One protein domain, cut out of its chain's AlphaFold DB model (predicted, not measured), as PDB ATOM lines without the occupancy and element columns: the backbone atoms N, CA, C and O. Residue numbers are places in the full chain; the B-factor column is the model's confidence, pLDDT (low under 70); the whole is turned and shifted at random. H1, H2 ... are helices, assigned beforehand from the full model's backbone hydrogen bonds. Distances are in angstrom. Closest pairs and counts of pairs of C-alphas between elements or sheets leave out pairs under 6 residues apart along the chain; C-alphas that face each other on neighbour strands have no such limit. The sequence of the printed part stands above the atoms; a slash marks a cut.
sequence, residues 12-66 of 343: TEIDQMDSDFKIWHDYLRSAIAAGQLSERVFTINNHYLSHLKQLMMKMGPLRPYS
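Overview. This is residues 12 to 66 of the 343 residues of an uncharacterized protein of Mucor circinelloides f. circinelloides (strain 1006PhL) (UniProt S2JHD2). One long helix, H1, makes most of the length, and the chain folds back along one side of it through a loop and two short helices, H2 and then H3, with H3 packing near the beginning of H1. The printed part has 55 residues with three named helices, H1, H2, H3 in chain order, and no named strand; the class is all helix. It is loose, with a radius of gyration of the C-alphas of 13.1 A, and elongated, spanning 39 by 23 by 13 A.

Arrangement. H1, residues 12 to 33, touches H3, residues 52 to 59, with its residues 14 to 18 alone; the closest C-alphas, of Asp 18 and Lys 53, are 6.1 A apart. They run opposite ways at a shallow tilt of 32 degrees. H2, residues 44 to 49, is close to H1 but not clearly touching, the closest C-alphas, of Phe 21 and Leu 49, being 6.7 A apart. H2 and H3 meet only through their link. In H1, H2 and H3 every O i to N i+4 pair is within hydrogen-bond range.

Along the chain. H1 begins at C-alpha 12 (179.544, -15.605, 136.031) and is 31.6 A long. H2 measures 8.9 A, and H3, 10.1 A, ends at C-alpha 59 (187.784, -26.710, 126.702).

Size, cuts and confidence. The C-alphas of Ala 34 and Pro 64, 39.5 A apart, are the farthest. The printed part has no cut, no link is long, and no printed residue is under 70 in pLDDT.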
ATOM      1  N   THR A  12     179.824 -17.041 135.929       89.75
ATOM      2  CA  THR A  12     179.544 -15.605 136.031       89.75
ATOM      3  C   THR A  12     180.732 -14.764 135.578       89.75
ATOM      4  O   THR A  12     180.551 -13.832 134.807       89.75
ATOM      5  N   GLU A  13     181.955 -15.130 135.968       89.00
ATOM      6  CA  GLU A  13     183.170 -14.428 135.525       89.00
ATOM      7  C   GLU A  13     183.412 -14.580 134.016       89.00
ATOM      8  O   GLU A  13     183.819 -13.631 133.353       89.00
ATOM      9  N   ILE A  14     183.120 -15.755 133.446       89.62
ATOM     10  CA  ILE A  14     183.222 -15.982 131.994       89.62
ATOM     11  C   ILE A  14     182.150 -15.183 131.235       89.62
ATOM     12  O   ILE A  14     182.416 -14.668 130.149       89.62
ATOM     13  N   ASP A  15     180.940 -15.087 131.787       92.06
ATOM     14  CA  ASP A  15     179.853 -14.294 131.214       92.06
ATOM     15  C   ASP A  15     180.160 -12.788 131.282       92.06
ATOM     16  O   ASP A  15     179.915 -12.084 130.302       92.06
ATOM     17  N   GLN A  16     180.768 -12.317 132.377       94.31
ATOM     18  CA  GLN A  16     181.236 -10.937 132.511       94.31
ATOM     19  C   GLN A  16     182.324 -10.611 131.483       94.31
ATOM     20  O   GLN A  16     182.193  -9.641 130.746       94.31
ATOM     21  N   MET A  17     183.335 -11.472 131.350       93.56
ATOM     22  CA  MET A  17     184.404 -11.313 130.357       93.56
ATOM     23  C   MET A  17     183.854 -11.182 128.921       93.56
ATOM     24  O   MET A  17     184.334 -10.370 128.136       93.56
ATOM     25  N   ASP A  18     182.835 -11.969 128.564       94.50
ATOM     26  CA  ASP A  18     182.172 -11.886 127.252       94.50
ATOM     27  C   ASP A  18     181.411 -10.568 127.058       94.50
ATOM     28  O   ASP A  18     181.368 -10.036 125.949       94.50
ATOM     29  N   SER A  19     180.815 -10.037 128.128       95.94
ATOM     30  CA  SER A  19     180.199  -8.710 128.117       95.94
ATOM     31  C   SER A  19     181.246  -7.623 127.884       95.94
ATOM     32  O   SER A  19     181.053  -6.760 127.029       95.94
ATOM     33  N   ASP A  20     182.384  -7.702 128.573       96.38
ATOM     34  CA  ASP A  20     183.469  -6.726 128.453       96.38
ATOM     35  C   ASP A  20     184.063  -6.715 127.034       96.38
ATOM     36  O   ASP A  20     184.320  -5.652 126.467       96.38
ATOM     37  N   PHE A  21     184.211  -7.887 126.401       95.25
ATOM     38  CA  PHE A  21     184.652  -7.964 125.005       95.25
ATOM     39  C   PHE A  21     183.652  -7.360 124.019       95.25
ATOM     40  O   PHE A  21     184.080  -6.756 123.035       95.25
ATOM     41  N   LYS A  22     182.343  -7.476 124.272       94.88
ATOM     42  CA  LYS A  22     181.326  -6.814 123.437       94.88
ATOM     43  C   LYS A  22     181.403  -5.303 123.573       94.88
ATOM     44  O   LYS A  22     181.457  -4.628 122.554       94.88
ATOM     45  N   ILE A  23     181.518  -4.794 124.801       96.94
ATOM     46  CA  ILE A  23     181.707  -3.359 125.064       96.94
ATOM     47  C   ILE A  23     182.953  -2.846 124.332       96.94
ATOM     48  O   ILE A  23     182.909  -1.805 123.677       96.94
ATOM     49  N   TRP A  24     184.054  -3.600 124.381       95.69
ATOM     50  CA  TRP A  24     185.271  -3.279 123.638       95.69
ATOM     51  C   TRP A  24     185.050  -3.255 122.118       95.69
ATOM     52  O   TRP A  24     185.468  -2.313 121.447       95.69
ATOM     53  N   HIS A  25     184.377  -4.261 121.554       95.06
ATOM     54  CA  HIS A  25     184.077  -4.300 120.118       95.06
ATOM     55  C   HIS A  25     183.140  -3.174 119.680       95.06
ATOM     56  O   HIS A  25     183.341  -2.621 118.600       95.06
ATOM     57  N   ASP A  26     182.164  -2.811 120.506       95.94
ATOM     58  CA  ASP A  26     181.247  -1.703 120.238       95.94
ATOM     59  C   ASP A  26     181.987  -0.363 120.270       95.94
ATOM     60  O   ASP A  26     181.856   0.422 119.332       95.94
ATOM     61  N   TYR A  27     182.863  -0.148 121.258       96.62
ATOM     62  CA  TYR A  27     183.759   1.012 121.294       96.62
ATOM     63  C   TYR A  27     184.594   1.130 120.012       96.62
ATOM     64  O   TYR A  27     184.646   2.198 119.399       96.62
ATOM     65  N   LEU A  28     185.209   0.028 119.563       95.06
ATOM     66  CA  LEU A  28     186.002   0.018 118.331       95.06
ATOM     67  C   LEU A  28     185.162   0.382 117.102       95.06
ATOM     68  O   LEU A  28     185.621   1.151 116.258       95.06
ATOM     69  N   ARG A  29     183.931  -0.131 117.003       94.94
ATOM     70  CA  ARG A  29     183.010   0.211 115.907       94.94
ATOM     71  C   ARG A  29     182.625   1.685 115.931       94.94
ATOM     72  O   ARG A  29     182.640   2.320 114.881       94.94
ATOM     73  N   SER A  30     182.330   2.241 117.104       96.69
ATOM     74  CA  SER A  30     182.020   3.665 117.254       96.69
ATOM     75  C   SER A  30     183.207   4.554 116.880       96.69
ATOM     76  O   SER A  30     183.027   5.537 116.168       96.69
ATOM     77  N   ALA A  31     184.425   4.191 117.286       95.94
ATOM     78  CA  ALA A  31     185.637   4.926 116.930       95.94
ATOM     79  C   ALA A  31     185.955   4.857 115.422       95.94
ATOM     80  O   ALA A  31     186.435   5.835 114.849       95.94
ATOM     81  N   ILE A  32     185.648   3.736 114.757       96.19
ATOM     82  CA  ILE A  32     185.730   3.624 113.291       96.19
ATOM     83  C   ILE A  32     184.687   4.524 112.621       96.19
ATOM     84  O   ILE A  32     185.027   5.279 111.716       96.19
ATOM     85  N   ALA A  33     183.434   4.495 113.089       95.44
ATOM     86  CA  ALA A  33     182.365   5.339 112.552       95.44
ATOM     87  C   ALA A  33     182.660   6.841 112.721       95.44
ATOM     88  O   ALA A  33     182.320   7.640 111.854       95.44
ATOM     89  N   ALA A  34     183.344   7.217 113.805       96.31
ATOM     90  CA  ALA A  34     183.815   8.578 114.054       96.31
ATOM     91  C   ALA A  34     185.083   8.958 113.258       96.31
ATOM     92  O   ALA A  34     185.602  10.060 113.431       96.31
ATOM     93  N   GLY A  35     185.623   8.060 112.425       95.75
ATOM     94  CA  GLY A  35     186.841   8.291 111.639       95.75
ATOM     95  C   GLY A  35     188.135   8.336 112.461       95.75
ATOM     96  O   GLY A  35     189.175   8.730 111.941       95.75
ATOM     97  N   GLN A  36     188.094   7.942 113.736       95.94
ATOM     98  CA  GLN A  36     189.240   7.971 114.652       95.94
ATOM     99  C   GLN A  36     190.116   6.717 114.535       95.94
ATOM    100  O   GLN A  36     191.303   6.757 114.854       95.94
ATOM    101  N   LEU A  37     189.540   5.599 114.082       95.25
ATOM    102  CA  LEU A  37     190.234   4.329 113.876       95.25
ATOM    103  C   LEU A  37     189.956   3.752 112.488       95.25
ATOM    104  O   LEU A  37     188.915   3.983 111.882       95.25
ATOM    105  N   SER A  38     190.892   2.936 112.008       94.75
ATOM    106  CA  SER A  38     190.723   2.134 110.794       94.75
ATOM    107  C   SER A  38     190.099   0.774 111.116       94.75
ATOM    108  O   SER A  38     190.412   0.164 112.138       94.75
ATOM    109  N   GLU A  39     189.321   0.223 110.181       91.81
ATOM    110  CA  GLU A  39     188.806  -1.156 110.249       91.81
ATOM    111  C   GLU A  39     189.902  -2.218 110.420       91.81
ATOM    112  O   GLU A  39     189.644  -3.299 110.950       91.81
ATOM    113  N   ARG A  40     191.155  -1.899 110.060       92.50
ATOM    114  CA  ARG A  40     192.325  -2.772 110.258       92.50
ATOM    115  C   ARG A  40     192.561  -3.168 111.715       92.50
ATOM    116  O   ARG A  40     193.289  -4.127 111.968       92.50
ATOM    117  N   VAL A  41     191.950  -2.466 112.671       91.56
ATOM    118  CA  VAL A  41     191.975  -2.856 114.083       91.56
ATOM    119  C   VAL A  41     191.316  -4.226 114.293       91.56
ATOM    120  O   VAL A  41     191.758  -4.966 115.171       91.56
ATOM    121  N   PHE A  42     190.351  -4.647 113.467       90.50
ATOM    122  CA  PHE A  42     189.753  -5.988 113.521       90.50
ATOM    123  C   PHE A  42     190.669  -7.074 112.934       90.50
ATOM    124  O   PHE A  42     190.371  -7.737 111.946       90.50
ATOM    125  N   THR A  43     191.802  -7.287 113.597       93.69
ATOM    126  CA  THR A  43     192.711  -8.403 113.330       93.69
ATOM    127  C   THR A  43     192.098  -9.742 113.744       93.69
ATOM    128  O   THR A  43     191.127  -9.807 114.505       93.69
ATOM    129  N   ILE A  44     192.724 -10.845 113.318       89.31
ATOM    130  CA  ILE A  44     192.328 -12.201 113.724       89.31
ATOM    131  C   ILE A  44     192.276 -12.373 115.250       89.31
ATOM    132  O   ILE A  44     191.396 -13.061 115.759       89.31
ATOM    133  N   ASN A  45     193.155 -11.689 115.990       88.25
ATOM    134  CA  ASN A  45     193.163 -11.719 117.451       88.25
ATOM    135  C   ASN A  45     191.909 -11.051 118.028       88.25
ATOM    136  O   ASN A  45     191.304 -11.588 118.950       88.25
ATOM    137  N   ASN A  46     191.476  -9.925 117.452       89.31
ATOM    138  CA  ASN A  46     190.241  -9.256 117.866       89.31
ATOM    139  C   ASN A  46     188.998 -10.080 117.518       89.31
ATOM    140  O   ASN A  46     188.074 -10.156 118.326       89.31
ATOM    141  N   HIS A  47     188.993 -10.757 116.366       87.62
ATOM    142  CA  HIS A  47     187.940 -11.715 116.028       87.62
ATOM    143  C   HIS A  47     187.897 -12.882 117.026       87.62
ATOM    144  O   HIS A  47     186.822 -13.291 117.463       87.62
ATOM    145  N   TYR A  48     189.059 -13.391 117.440       89.44
ATOM    146  CA  TYR A  48     189.164 -14.523 118.359       89.44
ATOM    147  C   TYR A  48     188.519 -14.261 119.727       89.44
ATOM    148  O   TYR A  48     187.946 -15.180 120.314       89.44
ATOM    149  N   LEU A  49     188.531 -13.008 120.203       91.75
ATOM    150  CA  LEU A  49     187.865 -12.618 121.452       91.75
ATOM    151  C   LEU A  49     186.367 -12.957 121.452       91.75
ATOM    152  O   LEU A  49     185.842 -13.367 122.484       91.75
ATOM    153  N   SER A  50     185.699 -12.899 120.293       88.75
ATOM    154  CA  SER A  50     184.270 -13.242 120.174       88.75
ATOM    155  C   SER A  50     183.962 -14.729 120.413       88.75
ATOM    156  O   SER A  50     182.836 -15.094 120.748       88.75
ATOM    157  N   HIS A  51     184.967 -15.601 120.292       89.00
ATOM    158  CA  HIS A  51     184.824 -17.049 120.474       89.00
ATOM    159  C   HIS A  51     185.313 -17.532 121.841       89.00
ATOM    160  O   HIS A  51     185.110 -18.697 122.197       89.00
ATOM    161  N   LEU A  52     185.950 -16.656 122.627       89.62
ATOM    162  CA  LEU A  52     186.711 -17.041 123.814       89.62
ATOM    163  C   LEU A  52     185.835 -17.680 124.891       89.62
ATOM    164  O   LEU A  52     186.204 -18.709 125.455       89.62
ATOM    165  N   LYS A  53     184.634 -17.138 125.118       88.69
ATOM    166  CA  LYS A  53     183.649 -17.715 126.042       88.69
ATOM    167  C   LYS A  53     183.269 -19.135 125.650       88.69
ATOM    168  O   LYS A  53     183.308 -20.038 126.484       88.69
ATOM    169  N   GLN A  54     182.913 -19.359 124.386       85.81
ATOM    170  CA  GLN A  54     182.519 -20.691 123.925       85.81
ATOM    171  C   GLN A  54     183.679 -21.681 124.040       85.81
ATOM    172  O   GLN A  54     183.475 -22.829 124.441       85.81
ATOM    173  N   LEU A  55     184.892 -21.227 123.721       84.62
ATOM    174  CA  LEU A  55     186.103 -22.022 123.838       84.62
ATOM    175  C   LEU A  55     186.383 -22.394 125.298       84.62
ATOM    176  O   LEU A  55     186.567 -23.572 125.591       84.62
ATOM    177  N   MET A  56     186.326 -21.432 126.221       84.12
ATOM    178  CA  MET A  56     186.554 -21.671 127.648       84.12
ATOM    179  C   MET A  56     185.468 -22.540 128.284       84.12
ATOM    180  O   MET A  56     185.768 -23.371 129.137       84.12
ATOM    181  N   MET A  57     184.218 -22.426 127.835       80.69
ATOM    182  CA  MET A  57     183.122 -23.282 128.303       80.69
ATOM    183  C   MET A  57     183.251 -24.736 127.830       80.69
ATOM    184  O   MET A  57     182.783 -25.646 128.518       80.69
ATOM    185  N   LYS A  58     183.853 -24.971 126.656       80.50
ATOM    186  CA  LYS A  58     184.026 -26.313 126.077       80.50
ATOM    187  C   LYS A  58     185.336 -26.978 126.492       80.50
ATOM    188  O   LYS A  58     185.337 -28.171 126.782       80.50
ATOM    189  N   MET A  59     186.424 -26.217 126.490       77.19
ATOM    190  CA  MET A  59     187.784 -26.710 126.702       77.19
ATOM    191  C   MET A  59     188.280 -26.418 128.123       77.19
ATOM    192  O   MET A  59     189.092 -27.160 128.645       77.19
ATOM    193  N   GLY A  60     187.765 -25.394 128.802       79.38
ATOM    194  CA  GLY A  60     188.287 -24.933 130.090       79.38
ATOM    195  C   GLY A  60     189.256 -23.748 129.941       79.38
ATOM    196  O   GLY A  60     189.298 -23.109 128.890       79.38
ATOM    197  N   PRO A  61     190.025 -23.405 130.990       81.31
ATOM    198  CA  PRO A  61     190.920 -22.247 130.972       81.31
ATOM    199  C   PRO A  61     191.940 -22.305 129.825       81.31
ATOM    200  O   PRO A  61     192.461 -23.370 129.516       81.31
ATOM    201  N   LEU A  62     192.293 -21.158 129.236       78.38
ATOM    202  CA  LEU A  62     193.167 -21.103 128.050       78.38
ATOM    203  C   LEU A  62     194.627 -21.482 128.331       78.38
ATOM    204  O   LEU A  62     195.313 -22.013 127.464       78.38
ATOM    205  N   ARG A  63     195.123 -21.205 129.544       78.25
ATOM    206  CA  ARG A  63     196.537 -21.401 129.910       78.25
ATOM    207  C   ARG A  63     197.013 -22.858 129.736       78.25
ATOM    208  O   ARG A  63     198.076 -23.030 129.138       78.25
ATOM    209  N   PRO A  64     196.259 -23.887 130.176       71.75
ATOM    210  CA  PRO A  64     196.531 -25.291 129.854       71.75
ATOM    211  C   PRO A  64     196.695 -25.609 128.361       71.75
ATOM    212  O   PRO A  64     197.481 -26.485 128.021       71.75
ATOM    213  N   TYR A  65     195.997 -24.889 127.477       73.50
ATOM    214  CA  TYR A  65     196.024 -25.095 126.021       73.50
ATOM    215  C   TYR A  65     197.028 -24.196 125.291       73.50
ATOM    216  O   TYR A  65     197.060 -24.167 124.064       73.50
ATOM    217  N   SER A  66     197.839 -23.435 126.026       80.88
ATOM    218  CA  SER A  66     198.840 -22.568 125.412       80.88
ATOM    219  C   SER A  66     199.977 -23.378 124.783       80.88
ATOM    220  O   SER A  66     200.404 -24.397 125.321       80.88
TER     221      SER A  66